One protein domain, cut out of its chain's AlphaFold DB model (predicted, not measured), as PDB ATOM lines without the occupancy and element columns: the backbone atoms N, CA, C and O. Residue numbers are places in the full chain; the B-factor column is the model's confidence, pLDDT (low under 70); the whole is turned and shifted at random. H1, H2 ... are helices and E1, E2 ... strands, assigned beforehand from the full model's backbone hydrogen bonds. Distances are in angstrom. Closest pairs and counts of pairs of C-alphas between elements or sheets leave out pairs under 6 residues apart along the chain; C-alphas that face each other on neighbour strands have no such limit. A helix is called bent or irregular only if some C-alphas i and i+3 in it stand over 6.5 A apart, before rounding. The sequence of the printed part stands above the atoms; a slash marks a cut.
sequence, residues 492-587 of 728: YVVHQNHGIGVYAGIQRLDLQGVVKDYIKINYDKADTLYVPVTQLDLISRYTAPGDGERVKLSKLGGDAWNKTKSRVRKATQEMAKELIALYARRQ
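Overview. This is residues 492 to 587 of the 728 residues of the protein "CarD_TRCF domain-containing protein" of Subdoligranulum sp. 4_3_54A2FAA (UniProt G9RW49). What shape do these atoms make? A small body, built on one curled, strongly twisted five-stranded sheet with the short helix H1 beside its strands, has one long helix, H2, as an arm whose residues 566 to 587 stick out. What makes it up? The printed part has 96 residues with two named helices and five named strands, in the order E1 E2 E3 E4 H1 E5 H2, class mixed; the sheet runs E4 E3 E2 E1 E5, antiparallel. It is loose, with a radius of gyration of the C-alphas of 18.0 A, spanning 62 by 32 by 25 A.

Along the chain. Where are the strands? E1 is residues 492 to 495, beginning at C-alpha 492 (169.199, 136.974, 251.078). E2 is residues 499 to 511, 25.5 A long; E3, 514 to 522, 24.0 A; E4, 528 to 532; E5, 539 to 541. Where are the helices? H1, residues 533 to 538, is irregular: C-alphas 534 and 537 are 8.1 A apart. H2, residues 560 to 587, is 40.4 A long and ends at C-alpha 587 (159.997, 146.370, 291.826).

Arrangement. How do the strands pair? E1 to E4 form a meander, each strand the antiparallel neighbour of the one before, with N 493 and O 501 at 2.8 A, N 504 and O 520 at 2.8 A, and N 529 and O 521 at 2.9 A. E2 bends by 88 degrees at residue 502; E5 pairs with E1, N 494 and O 540 at 2.8 A. Where are the helices? H1 is on the sheet at a height of 5.2 A, over none of its strands, the closest C-alphas to E3 being Val 533 and Tyr 518, 5.5 A. H2 only grazes the sheet with residues 560 to 565, the C-alphas of Trp 561 and Gly 499 being closest to E2 at 5.8 A. Every O i to N i+4 pair is within hydrogen-bond range in H2; H1 has 0 of 2, but 2 of 3 O i to N i+3 pairs.

Size, cuts and confidence. How large is it? The farthest C-alphas, Gly 513 and Arg 586, are 62.5 A apart. Is it continuous and sure? The printed part has no cut; E5 to H2 is a long link, and pLDDT is under 70 at residues 512 to 514 and 544 to 550.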
ATOM      1  N   TYR A 492     168.431 137.534 249.971       87.25
ATOM      2  CA  TYR A 492     169.199 136.974 251.078       87.25
ATOM      3  C   TYR A 492     168.270 136.300 252.092       87.25
ATOM      4  O   TYR A 492     167.354 136.912 252.649       87.25
ATOM      5  N   VAL A 493     168.556 135.040 252.399       86.88
ATOM      6  CA  VAL A 493     167.815 134.225 253.361       86.88
ATOM      7  C   VAL A 493     168.750 133.696 254.441       86.88
ATOM      8  O   VAL A 493     169.912 133.386 254.196       86.88
ATOM      9  N   VAL A 494     168.247 133.595 255.666       87.75
ATOM     10  CA  VAL A 494     168.945 132.990 256.799       87.75
ATOM     11  C   VAL A 494     168.351 131.618 257.056       87.75
ATOM     12  O   VAL A 494     167.178 131.513 257.406       87.75
ATOM     13  N   HIS A 495     169.175 130.582 256.952       86.06
ATOM     14  CA  HIS A 495     168.842 129.257 257.464       86.06
ATOM     15  C   HIS A 495     169.318 129.133 258.917       86.06
ATOM     16  O   HIS A 495     170.486 129.412 259.210       86.06
ATOM     17  N   GLN A 496     168.462 128.664 259.831       82.62
ATOM     18  CA  GLN A 496     168.766 128.596 261.273       82.62
ATOM     19  C   GLN A 496     170.091 127.873 261.604       82.62
ATOM     20  O   GLN A 496     170.788 128.265 262.553       82.62
ATOM     21  N   ASN A 497     170.455 126.855 260.814       80.75
ATOM     22  CA  ASN A 497     171.646 126.016 261.032       80.75
ATOM     23  C   ASN A 497     172.854 126.365 260.148       80.75
ATOM     24  O   ASN A 497     173.980 126.099 260.551       80.75
ATOM     25  N   HIS A 498     172.639 126.953 258.967       79.25
ATOM     26  CA  HIS A 498     173.691 127.104 257.945       79.25
ATOM     27  C   HIS A 498     174.051 128.568 257.653       79.25
ATOM     28  O   HIS A 498     175.051 128.839 256.996       79.25
ATOM     29  N   GLY A 499     173.288 129.520 258.197       84.88
ATOM     30  CA  GLY A 499     173.573 130.945 258.078       84.88
ATOM     31  C   GLY A 499     172.986 131.582 256.828       84.88
ATOM     32  O   GLY A 499     171.980 131.115 256.292       84.88
ATOM     33  N   ILE A 500     173.594 132.692 256.412       88.38
ATOM     34  CA  ILE A 500     173.091 133.566 255.348       88.38
ATOM     35  C   ILE A 500     173.470 132.993 253.978       88.38
ATOM     36  O   ILE A 500     174.658 132.805 253.703       88.38
ATOM     37  N   GLY A 501     172.469 132.760 253.134       87.81
ATOM     38  CA  GLY A 501     172.589 132.324 251.744       87.81
ATOM     39  C   GLY A 501     171.683 133.138 250.817       87.81
ATOM     40  O   GLY A 501     170.951 134.021 251.265       87.81
ATOM     41  N   VAL A 502     171.741 132.848 249.522       88.31
ATOM     42  CA  VAL A 502     170.910 133.460 248.476       88.31
ATOM     43  C   VAL A 502     169.874 132.447 248.015       88.31
ATOM     44  O   VAL A 502     170.225 131.329 247.638       88.31
ATOM     45  N   TYR A 503     168.599 132.820 248.044       88.94
ATOM     46  CA  TYR A 503     167.532 131.954 247.556       88.94
ATOM     47  C   TYR A 503     167.608 131.810 246.029       88.94
ATOM     48  O   TYR A 503     167.679 132.803 245.310       88.94
ATOM     49  N   ALA A 504     167.609 130.572 245.536       84.31
ATOM     50  CA  ALA A 504     167.810 130.237 244.125       84.31
ATOM     51  C   ALA A 504     166.578 129.589 243.460       84.31
ATOM     52  O   ALA A 504     166.678 129.128 242.325       84.31
ATOM     53  N   GLY A 505     165.430 129.554 244.146       84.88
ATOM     54  CA  GLY A 505     164.169 129.001 243.635       84.88
ATOM     55  C   GLY A 505     163.788 127.641 244.229       84.88
ATOM     56  O   GLY A 505     164.483 127.094 245.088       84.88
ATOM     57  N   ILE A 506     162.660 127.096 243.772       83.94
ATOM     58  CA  ILE A 506     162.180 125.754 244.133       83.94
ATOM     59  C   ILE A 506     162.608 124.782 243.034       83.94
ATOM     60  O   ILE A 506     162.417 125.055 241.851       83.94
ATOM     61  N   GLN A 507     163.171 123.644 243.424       81.12
ATOM     62  CA  GLN A 507     163.548 122.564 242.529       81.12
ATOM     63  C   GLN A 507     162.853 121.276 242.962       81.12
ATOM     64  O   GLN A 507     162.921 120.863 244.121       81.12
ATOM     65  N   ARG A 508     162.183 120.636 242.008       79.75
ATOM     66  CA  ARG A 508     161.553 119.336 242.196       79.75
ATOM     67  C   ARG A 508     162.622 118.252 242.057       79.75
ATOM     68  O   ARG A 508     163.300 118.189 241.034       79.75
ATOM     69  N   LEU A 509     162.805 117.451 243.103       78.50
ATOM     70  CA  LEU A 509     163.786 116.367 243.149       78.50
ATOM     71  C   LEU A 509     163.047 115.036 243.297       78.50
ATOM     72  O   LEU A 509     162.168 114.896 244.150       78.50
ATOM     73  N   ASP A 510     163.410 114.069 242.457       77.88
ATOM     74  CA  ASP A 510     162.977 112.680 242.588       77.88
ATOM     75  C   ASP A 510     164.045 111.911 243.369       77.88
ATOM     76  O   ASP A 510     165.181 111.754 242.917       77.88
ATOM     77  N   LEU A 511     163.692 111.491 244.583       71.31
ATOM     78  CA  LEU A 511     164.538 110.668 245.433       71.31
ATOM     79  C   LEU A 511     163.776 109.380 245.741       71.31
ATOM     80  O   LEU A 511     162.776 109.402 246.456       71.31
ATOM     81  N   GLN A 512     164.272 108.258 245.212       52.47
ATOM     82  CA  GLN A 512     163.728 106.915 245.454       52.47
ATOM     83  C   GLN A 512     162.235 106.767 245.080       52.47
ATOM     84  O   GLN A 512     161.488 106.078 245.772       52.47
ATOM     85  N   GLY A 513     161.793 107.406 243.988       58.72
ATOM     86  CA  GLY A 513     160.438 107.257 243.442       58.72
ATOM     87  C   GLY A 513     159.377 108.130 244.117       58.72
ATOM     88  O   GLY A 513     158.190 107.987 243.823       58.72
ATOM     89  N   VAL A 514     159.778 109.039 245.014       57.91
ATOM     90  CA  VAL A 514     158.887 110.026 245.634       57.91
ATOM     91  C   VAL A 514     159.339 111.424 245.233       57.91
ATOM     92  O   VAL A 514     160.333 111.956 245.729       57.91
ATOM     93  N   VAL A 515     158.559 112.040 244.352       73.44
ATOM     94  CA  VAL A 515     158.780 113.401 243.870       73.44
ATOM     95  C   VAL A 515     158.418 114.398 244.972       73.44
ATOM     96  O   VAL A 515     157.269 114.455 245.412       73.44
ATOM     97  N   LYS A 516     159.393 115.192 245.427       74.81
ATOM     98  CA  LYS A 516     159.184 116.246 246.434       74.81
ATOM     99  C   LYS A 516     159.807 117.565 245.991       74.81
ATOM    100  O   LYS A 516     160.830 117.595 245.308       74.81
ATOM    101  N   ASP A 517     159.190 118.662 246.417       79.12
ATOM    102  CA  ASP A 517     159.664 120.014 246.136       79.12
ATOM    103  C   ASP A 517     160.643 120.474 247.235       79.12
ATOM    104  O   ASP A 517     160.364 120.370 248.436       79.12
ATOM    105  N   TYR A 518     161.803 120.985 246.817       82.56
ATOM    106  CA  TYR A 518     162.864 121.494 247.688       82.56
ATOM    107  C   TYR A 518     163.203 122.945 247.343       82.56
ATOM    108  O   TYR A 518     163.244 123.340 246.184       82.56
ATOM    109  N   ILE A 519     163.503 123.741 248.358       85.31
ATOM    110  CA  ILE A 519     163.996 125.112 248.258       85.31
ATOM    111  C   ILE A 519     165.512 125.052 248.070       85.31
ATOM    112  O   ILE A 519     166.222 124.488 248.905       85.31
ATOM    113  N   LYS A 520     166.013 125.648 246.989       88.19
ATOM    114  CA  LYS A 520     167.440 125.744 246.686       88.19
ATOM    115  C   LYS A 520     168.016 127.037 247.266       88.19
ATOM    116  O   LYS A 520     167.510 128.125 246.990       88.19
ATOM    117  N   ILE A 521     169.086 126.927 248.050       88.06
ATOM    118  CA  ILE A 521     169.799 128.068 248.642       88.06
ATOM    119  C   ILE A 521     171.284 127.968 248.291       88.06
ATOM    120  O   ILE A 521     171.925 126.960 248.585       88.06
ATOM    121  N   ASN A 522     171.833 129.027 247.700       88.69
ATOM    122  CA  ASN A 522     173.242 129.131 247.332       88.69
ATOM    123  C   ASN A 522     174.043 129.837 248.438       88.69
ATOM    124  O   ASN A 522     173.641 130.882 248.953       88.69
ATOM    125  N   TYR A 523     175.198 129.282 248.777       87.62
ATOM    126  CA  TYR A 523     176.129 129.764 249.794       87.62
ATOM    127  C   TYR A 523     177.451 130.230 249.155       87.62
ATOM    128  O   TYR A 523     177.601 130.246 247.930       87.62
ATOM    129  N   ASP A 524     178.404 130.682 249.978       84.06
ATOM    130  CA  ASP A 524     179.732 131.098 249.503       84.06
ATOM    131  C   ASP A 524     180.429 129.962 248.719       84.06
ATOM    132  O   ASP A 524     180.213 128.787 249.003       84.06
ATOM    133  N   LYS A 525     181.269 130.305 247.731       77.62
ATOM    134  CA  LYS A 525     181.964 129.351 246.831       77.62
ATOM    135  C   LYS A 525     181.072 128.379 246.026       77.62
ATOM    136  O   LYS A 525     181.547 127.324 245.624       77.62
ATOM    137  N   ALA A 526     179.832 128.769 245.720       73.31
ATOM    138  CA  ALA A 526     178.870 127.990 244.924       73.31
ATOM    139  C   ALA A 526     178.338 126.702 245.594       73.31
ATOM    140  O   ALA A 526     177.730 125.863 244.926       73.31
ATOM    141  N   ASP A 527     178.481 126.573 246.917       81.88
ATOM    142  CA  ASP A 527     177.844 125.500 247.683       81.88
ATOM    143  C   ASP A 527     176.311 125.648 247.647       81.88
ATOM    144  O   ASP A 527     175.780 126.746 247.817       81.88
ATOM    145  N   THR A 528     175.578 124.551 247.446       85.31
ATOM    146  CA  THR A 528     174.106 124.560 247.361       85.31
ATOM    147  C   THR A 528     173.488 123.693 248.454       85.31
ATOM    148  O   THR A 528     173.882 122.541 248.633       85.31
ATOM    149  N   LEU A 529     172.477 124.220 249.145       85.25
ATOM    150  CA  LEU A 529     171.640 123.487 250.095       85.25
ATOM    151  C   LEU A 529     170.226 123.308 249.534       85.25
ATOM    152  O   LEU A 529     169.617 124.275 249.077       85.25
ATOM    153  N   TYR A 530     169.689 122.093 249.645       84.81
ATOM    154  CA  TYR A 530     168.292 121.782 249.342       84.81
ATOM    155  C   TYR A 530     167.517 121.574 250.641       84.81
ATOM    156  O   TYR A 530     167.796 120.638 251.391       84.81
ATOM    157  N   VAL A 531     166.541 122.439 250.909       82.12
ATOM    158  CA  VAL A 531     165.693 122.372 252.107       82.12
ATOM    159  C   VAL A 531     164.288 121.925 251.696       82.12
ATOM    160  O   VAL A 531     163.696 122.572 250.835       82.12
ATOM    161  N   PRO A 532     163.726 120.842 252.259       80.69
ATOM    162  CA  PRO A 532     162.351 120.444 251.964       80.69
ATOM    163  C   PRO A 532     161.366 121.586 252.245       80.69
ATOM    164  O   PRO A 532     161.479 122.247 253.278       80.69
ATOM    165  N   VAL A 533     160.351 121.780 251.396       77.06
ATOM    166  CA  VAL A 533     159.313 122.816 251.613       77.06
ATOM    167  C   VAL A 533     158.583 122.641 252.958       77.06
ATOM    168  O   VAL A 533     158.135 123.614 253.559       77.06
ATOM    169  N   THR A 534     158.532 121.420 253.497       72.50
ATOM    170  CA  THR A 534     157.970 121.127 254.827       72.50
ATOM    171  C   THR A 534     158.757 121.741 255.992       72.50
ATOM    172  O   THR A 534     158.241 121.760 257.101       72.50
ATOM    173  N   GLN A 535     159.992 122.204 255.765       72.19
ATOM    174  CA  GLN A 535     160.885 122.813 256.764       72.19
ATOM    175  C   GLN A 535     161.088 124.323 256.522       72.19
ATOM    176  O   GLN A 535     162.145 124.886 256.820       72.19
ATOM    177  N   LEU A 536     160.083 124.994 255.943       74.62
ATOM    178  CA  LEU A 536     160.112 126.434 255.650       74.62
ATOM    179  C   LEU A 536     160.343 127.298 256.904       74.62
ATOM    180  O   LEU A 536     160.953 128.361 256.824       74.62
ATOM    181  N   ASP A 537     159.912 126.824 258.071       73.31
ATOM    182  CA  ASP A 537     160.072 127.466 259.379       73.31
ATOM    183  C   ASP A 537     161.545 127.671 259.794       73.31
ATOM    184  O   ASP A 537     161.862 128.535 260.621       73.31
ATOM    185  N   LEU A 538     162.469 126.918 259.190       78.62
ATOM    186  CA  LEU A 538     163.911 127.056 259.403       78.62
ATOM    187  C   LEU A 538     164.543 128.196 258.596       78.62
ATOM    188  O   LEU A 538     165.730 128.492 258.781       78.62
ATOM    189  N   ILE A 539     163.774 128.840 257.718       80.88
ATOM    190  CA  ILE A 539     164.242 129.882 256.807       80.88
ATOM    191  C   ILE A 539     163.574 131.212 257.171       80.88
ATOM    192  O   ILE A 539     162.387 131.300 257.470       80.88
ATOM    193  N   SER A 540     164.345 132.295 257.172       81.19
ATOM    194  CA  SER A 540     163.838 133.652 257.395       81.19
ATOM    195  C   SER A 540     164.512 134.630 256.446       81.19
ATOM    196  O   SER A 540     165.712 134.524 256.208       81.19
ATOM    197  N   ARG A 541     163.775 135.609 255.916       83.12
ATOM    198  CA  ARG A 541     164.362 136.642 255.051       83.12
ATOM    199  C   ARG A 541     165.361 137.490 255.840       83.12
ATOM    200  O   ARG A 541     165.066 137.925 256.954       83.12
ATOM    201  N   TYR A 542     166.533 137.729 255.263       81.00
ATOM    202  CA  TYR A 542     167.550 138.596 255.844       81.00
ATOM    203  C   TYR A 542     167.331 140.042 255.387       81.00
ATOM    204  O   TYR A 542     167.342 140.325 254.194       81.00
ATOM    205  N   THR A 543     167.167 140.972 256.328       71.25
ATOM    206  CA  THR A 543     167.141 142.413 256.033       71.25
ATOM    207  C   THR A 543     168.469 143.031 256.454       71.25
ATOM    208  O   THR A 543     168.794 143.054 257.643       71.25
ATOM    209  N   ALA A 544     169.246 143.527 255.490       63.50
ATOM    210  CA  ALA A 544     170.505 144.203 255.774       63.50
ATOM    211  C   ALA A 544     170.254 145.579 256.431       63.50
ATOM    212  O   ALA A 544     169.348 146.305 256.015       63.50
ATOM    213  N   PRO A 545     171.036 145.975 257.450       56.31
ATOM    214  CA  PRO A 545     170.966 147.318 258.013       56.31
ATOM    215  C   PRO A 545     171.666 148.334 257.083       56.31
ATOM    216  O   PRO A 545     172.821 148.689 257.304       56.31
ATOM    217  N   GLY A 546     170.951 148.810 256.055       56.88
ATOM    218  CA  GLY A 546     171.364 149.889 255.138       56.88
ATOM    219  C   GLY A 546     171.618 149.448 253.686       56.88
ATOM    220  O   GLY A 546     172.170 148.377 253.446       56.88
ATOM    221  N   ASP A 547     171.252 150.305 252.725       50.50
ATOM    222  CA  ASP A 547     171.193 150.022 251.273       50.50
ATOM    223  C   ASP A 547     172.555 150.014 250.538       50.50
ATOM    224  O   ASP A 547     172.679 150.575 249.452       50.50
ATOM    225  N   GLY A 548     173.620 149.406 251.080       49.19
ATOM    226  CA  GLY A 548     174.910 149.484 250.368       49.19
ATOM    227  C   GLY A 548     176.048 148.520 250.688       49.19
ATOM    228  O   GLY A 548     177.051 148.561 249.980       49.19
ATOM    229  N   GLU A 549     175.958 147.637 251.686       53.78
ATOM    230  CA  GLU A 549     177.021 146.642 251.916       53.78
ATOM    231  C   GLU A 549     176.622 145.269 251.365       53.78
ATOM    232  O   GLU A 549     175.628 144.679 251.789       53.78
ATOM    233  N   ARG A 550     177.427 144.727 250.434       60.56
ATOM    234  CA  ARG A 550     177.302 143.332 249.980       60.56
ATOM    235  C   ARG A 550     177.423 142.405 251.191       60.56
ATOM    236  O   ARG A 550     178.471 142.341 251.836       60.56
ATOM    237  N   VAL A 551     176.342 141.688 251.492       74.06
ATOM    238  CA  VAL A 551     176.262 140.775 252.635       74.06
ATOM    239  C   VAL A 551     177.230 139.609 252.420       74.06
ATOM    240  O   VAL A 551     177.207 138.958 251.377       74.06
ATOM    241  N   LYS A 552     178.093 139.329 253.405       80.38
ATOM    242  CA  LYS A 552     178.998 138.171 253.356       80.38
ATOM    243  C   LYS A 552     178.196 136.877 253.516       80.38
ATOM    244  O   LYS A 552     177.579 136.665 254.561       80.38
ATOM    245  N   LEU A 553     178.234 136.019 252.496       83.62
ATOM    246  CA  LEU A 553     177.587 134.708 252.520       83.62
ATOM    247  C   LEU A 553     178.295 133.760 253.494       83.62
ATOM    248  O   LEU A 553     179.504 133.847 253.719       83.62
ATOM    249  N   SER A 554     177.522 132.865 254.104       84.75
ATOM    250  CA  SER A 554     178.051 131.813 254.978       84.75
ATOM    251  C   SER A 554     178.610 130.652 254.146       84.75
ATOM    252  O   SER A 554     178.216 130.468 252.998       84.75
ATOM    253  N   LYS A 555     179.537 129.873 254.716       83.25
ATOM    254  CA  LYS A 555     180.077 128.645 254.102       83.25
ATOM    255  C   LYS A 555     179.364 127.422 254.660       83.25
ATOM    256  O   LYS A 555     179.173 127.337 255.878       83.25
ATOM    257  N   LEU A 556     179.016 126.475 253.795       80.44
ATOM    258  CA  LEU A 556     178.324 125.256 254.197       80.44
ATOM    259  C   LEU A 556     179.299 124.333 254.957       80.44
ATOM    260  O   LEU A 556     180.449 124.168 254.564       80.44
ATOM    261  N   GLY A 557     178.882 123.809 256.115       71.00
ATOM    262  CA  GLY A 557     179.726 122.958 256.975       71.00
ATOM    263  C   GLY A 557     180.784 123.680 257.831       71.00
ATOM    264  O   GLY A 557     181.546 123.019 258.529       71.00
ATOM    265  N   GLY A 558     180.848 125.018 257.820       74.06
ATOM    266  CA  GLY A 558     181.805 125.783 258.632       74.06
ATOM    267  C   GLY A 558     181.293 126.183 260.026       74.06
ATOM    268  O   GLY A 558     180.156 126.619 260.190       74.06
ATOM    269  N   ASP A 559     182.175 126.187 261.032       76.94
ATOM    270  CA  ASP A 559     181.843 126.584 262.418       76.94
ATOM    271  C   ASP A 559     181.621 128.092 262.638       76.94
ATOM    272  O   ASP A 559     181.273 128.535 263.738       76.94
ATOM    273  N   ALA A 560     181.833 128.919 261.611       79.12
ATOM    274  CA  ALA A 560     181.722 130.374 261.715       79.12
ATOM    275  C   ALA A 560     180.310 130.828 262.139       79.12
ATOM    276  O   ALA A 560     180.169 131.745 262.959       79.12
ATOM    277  N   TRP A 561     179.267 130.158 261.636       82.81
ATOM    278  CA  TRP A 561     177.875 130.448 261.993       82.81
ATOM    279  C   TRP A 561     177.576 130.081 263.449       82.81
ATOM    280  O   TRP A 561     177.038 130.899 264.197       82.81
ATOM    281  N   ASN A 562     178.030 128.906 263.895       80.50
ATOM    282  CA  ASN A 562     177.877 128.451 265.278       80.50
ATOM    283  C   ASN A 562     178.599 129.376 266.271       80.50
ATOM    284  O   ASN A 562     178.022 129.758 267.293       80.50
ATOM    285  N   LYS A 563     179.820 129.827 265.946       84.19
ATOM    286  CA  LYS A 563     180.555 130.826 266.746       84.19
ATOM    287  C   LYS A 563     179.807 132.159 266.817       84.19
ATOM    288  O   LYS A 563     179.700 132.750 267.892       84.19
ATOM    289  N   THR A 564     179.237 132.612 265.700       82.44
ATOM    290  CA  THR A 564     178.442 133.849 265.642       82.44
ATOM    291  C   THR A 564     177.164 133.732 266.476       82.44
ATOM    292  O   THR A 564     176.895 134.613 267.293       82.44
ATOM    293  N   LYS A 565     176.429 132.617 266.356       80.56
ATOM    294  CA  LYS A 565     175.222 132.314 267.141       80.56
ATOM    295  C   LYS A 565     175.524 132.258 268.639       80.56
ATOM    296  O   LYS A 565     174.794 132.853 269.426       80.56
ATOM    297  N   SER A 566     176.625 131.613 269.032       83.75
ATOM    298  CA  SER A 566     177.075 131.548 270.429       83.75
ATOM    299  C   SER A 566     177.416 132.933 270.993       83.75
ATOM    300  O   SER A 566     176.937 133.303 272.066       83.75
ATOM    301  N   ARG A 567     178.157 133.753 270.234       86.88
ATOM    302  CA  ARG A 567     178.493 135.132 270.623       86.88
ATOM    303  C   ARG A 567     177.248 136.008 270.789       86.88
ATOM    304  O   ARG A 567     177.134 136.702 271.793       86.88
ATOM    305  N   VAL A 568     176.315 135.961 269.832       84.00
ATOM    306  CA  VAL A 568     175.051 136.715 269.908       84.00
ATOM    307  C   VAL A 568     174.213 136.226 271.085       84.00
ATOM    308  O   VAL A 568     173.756 137.048 271.868       84.00
ATOM    309  N   ARG A 569     174.089 134.907 271.291       79.94
ATOM    310  CA  ARG A 569     173.369 134.330 272.438       79.94
ATOM    311  C   ARG A 569     173.942 134.810 273.768       79.94
ATOM    312  O   ARG A 569     173.166 135.163 274.653       79.94
ATOM    313  N   LYS A 570     175.271 134.865 273.902       87.94
ATOM    314  CA  LYS A 570     175.939 135.396 275.096       87.94
ATOM    315  C   LYS A 570     175.608 136.877 275.311       87.94
ATOM    316  O   LYS A 570     175.171 137.231 276.400       87.94
ATOM    317  N   ALA A 571     175.709 137.706 274.270       83.31
ATOM    318  CA  ALA A 571     175.363 139.129 274.345       83.31
ATOM    319  C   ALA A 571     173.876 139.362 274.683       83.31
ATOM    320  O   ALA A 571     173.544 140.199 275.520       83.31
ATOM    321  N   THR A 572     172.962 138.586 274.089       80.69
ATOM    322  CA  THR A 572     171.529 138.635 274.412       80.69
ATOM    323  C   THR A 572     171.261 138.185 275.846       80.69
ATOM    324  O   THR A 572     170.421 138.772 276.519       80.69
ATOM    325  N   GLN A 573     171.976 137.171 276.344       83.94
ATOM    326  CA  GLN A 573     171.841 136.701 277.722       83.94
ATOM    327  C   GLN A 573     172.367 137.729 278.732       83.94
ATOM    328  O   GLN A 573     171.748 137.914 279.776       83.94
ATOM    329  N   GLU A 574     173.476 138.405 278.432       87.31
ATOM    330  CA  GLU A 574     173.994 139.519 279.236       87.31
ATOM    331  C   GLU A 574     172.982 140.674 279.277       87.31
ATOM    332  O   GLU A 574     172.576 141.085 280.363       87.31
ATOM    333  N   MET A 575     172.444 141.085 278.126       81.81
ATOM    334  CA  MET A 575     171.384 142.099 278.047       81.81
ATOM    335  C   MET A 575     170.112 141.684 278.807       81.81
ATOM    336  O   MET A 575     169.516 142.490 279.519       81.81
ATOM    337  N   ALA A 576     169.689 140.420 278.699       82.81
ATOM    338  CA  ALA A 576     168.533 139.904 279.430       82.81
ATOM    339  C   ALA A 576     168.767 139.925 280.948       82.81
ATOM    340  O   ALA A 576     167.876 140.332 281.693       82.81
ATOM    341  N   LYS A 577     169.967 139.547 281.412       86.69
ATOM    342  CA  LYS A 577     170.355 139.646 282.829       86.69
ATOM    343  C   LYS A 577     170.314 141.092 283.317       86.69
ATOM    344  O   LYS A 577     169.772 141.343 284.390       86.69
ATOM    345  N   GLU A 578     170.828 142.036 282.531       86.12
ATOM    346  CA  GLU A 578     170.774 143.464 282.858       86.12
ATOM    347  C   GLU A 578     169.333 143.981 282.953       86.12
ATOM    348  O   GLU A 578     168.987 144.668 283.915       86.12
ATOM    349  N   LEU A 579     168.468 143.608 282.003       82.94
ATOM    350  CA  LEU A 579     167.054 143.985 282.016       82.94
ATOM    351  C   LEU A 579     166.324 143.388 283.225       82.94
ATOM    352  O   LEU A 579     165.618 144.116 283.921       82.94
ATOM    353  N   ILE A 580     166.521 142.103 283.526       84.44
ATOM    354  CA  ILE A 580     165.914 141.445 284.695       84.44
ATOM    355  C   ILE A 580     166.396 142.103 285.991       84.44
ATOM    356  O   ILE A 580     165.577 142.443 286.844       84.44
ATOM    357  N   ALA A 581     167.702 142.353 286.126       84.69
ATOM    358  CA  ALA A 581     168.261 143.043 287.285       84.69
ATOM    359  C   ALA A 581     167.683 144.461 287.437       84.69
ATOM    360  O   ALA A 581     167.389 144.901 288.550       84.69
ATOM    361  N   LEU A 582     167.465 145.170 286.324       81.06
ATOM    362  CA  LEU A 582     166.817 146.479 286.315       81.06
ATOM    363  C   LEU A 582     165.349 146.397 286.769       81.06
ATOM    364  O   LEU A 582     164.919 147.238 287.560       81.06
ATOM    365  N   TYR A 583     164.587 145.400 286.313       74.38
ATOM    366  CA  TYR A 583     163.197 145.187 286.738       74.38
ATOM    367  C   TYR A 583     163.096 144.796 288.215       74.38
ATOM    368  O   TYR A 583     162.291 145.386 288.934       74.38
ATOM    369  N   ALA A 584     163.962 143.900 288.697       81.31
ATOM    370  CA  ALA A 584     164.023 143.518 290.107       81.31
ATOM    371  C   ALA A 584     164.322 144.730 291.007       81.31
ATOM    372  O   ALA A 584     163.595 144.990 291.967       81.31
ATOM    373  N   ARG A 585     165.318 145.552 290.635       80.88
ATOM    374  CA  ARG A 585     165.623 146.816 291.336       80.88
ATOM    375  C   ARG A 585     164.441 147.791 291.324       80.88
ATOM    376  O   ARG A 585     164.229 148.499 292.304       80.88
ATOM    377  N   ARG A 586     163.664 147.853 290.236       76.50
ATOM    378  CA  ARG A 586     162.484 148.735 290.125       76.50
ATOM    379  C   ARG A 586     161.300 148.259 290.956       76.50
ATOM    380  O   ARG A 586     160.598 149.101 291.502       76.50
ATOM    381  N   GLN A 587     161.090 146.950 291.052       76.12
ATOM    382  CA  GLN A 587     159.997 146.370 291.826       76.12
ATOM    383  C   GLN A 587     160.239 146.495 293.336       76.12
ATOM    384  O   GLN A 587     159.298 146.735 294.084       76.12
TER     385      GLN A 587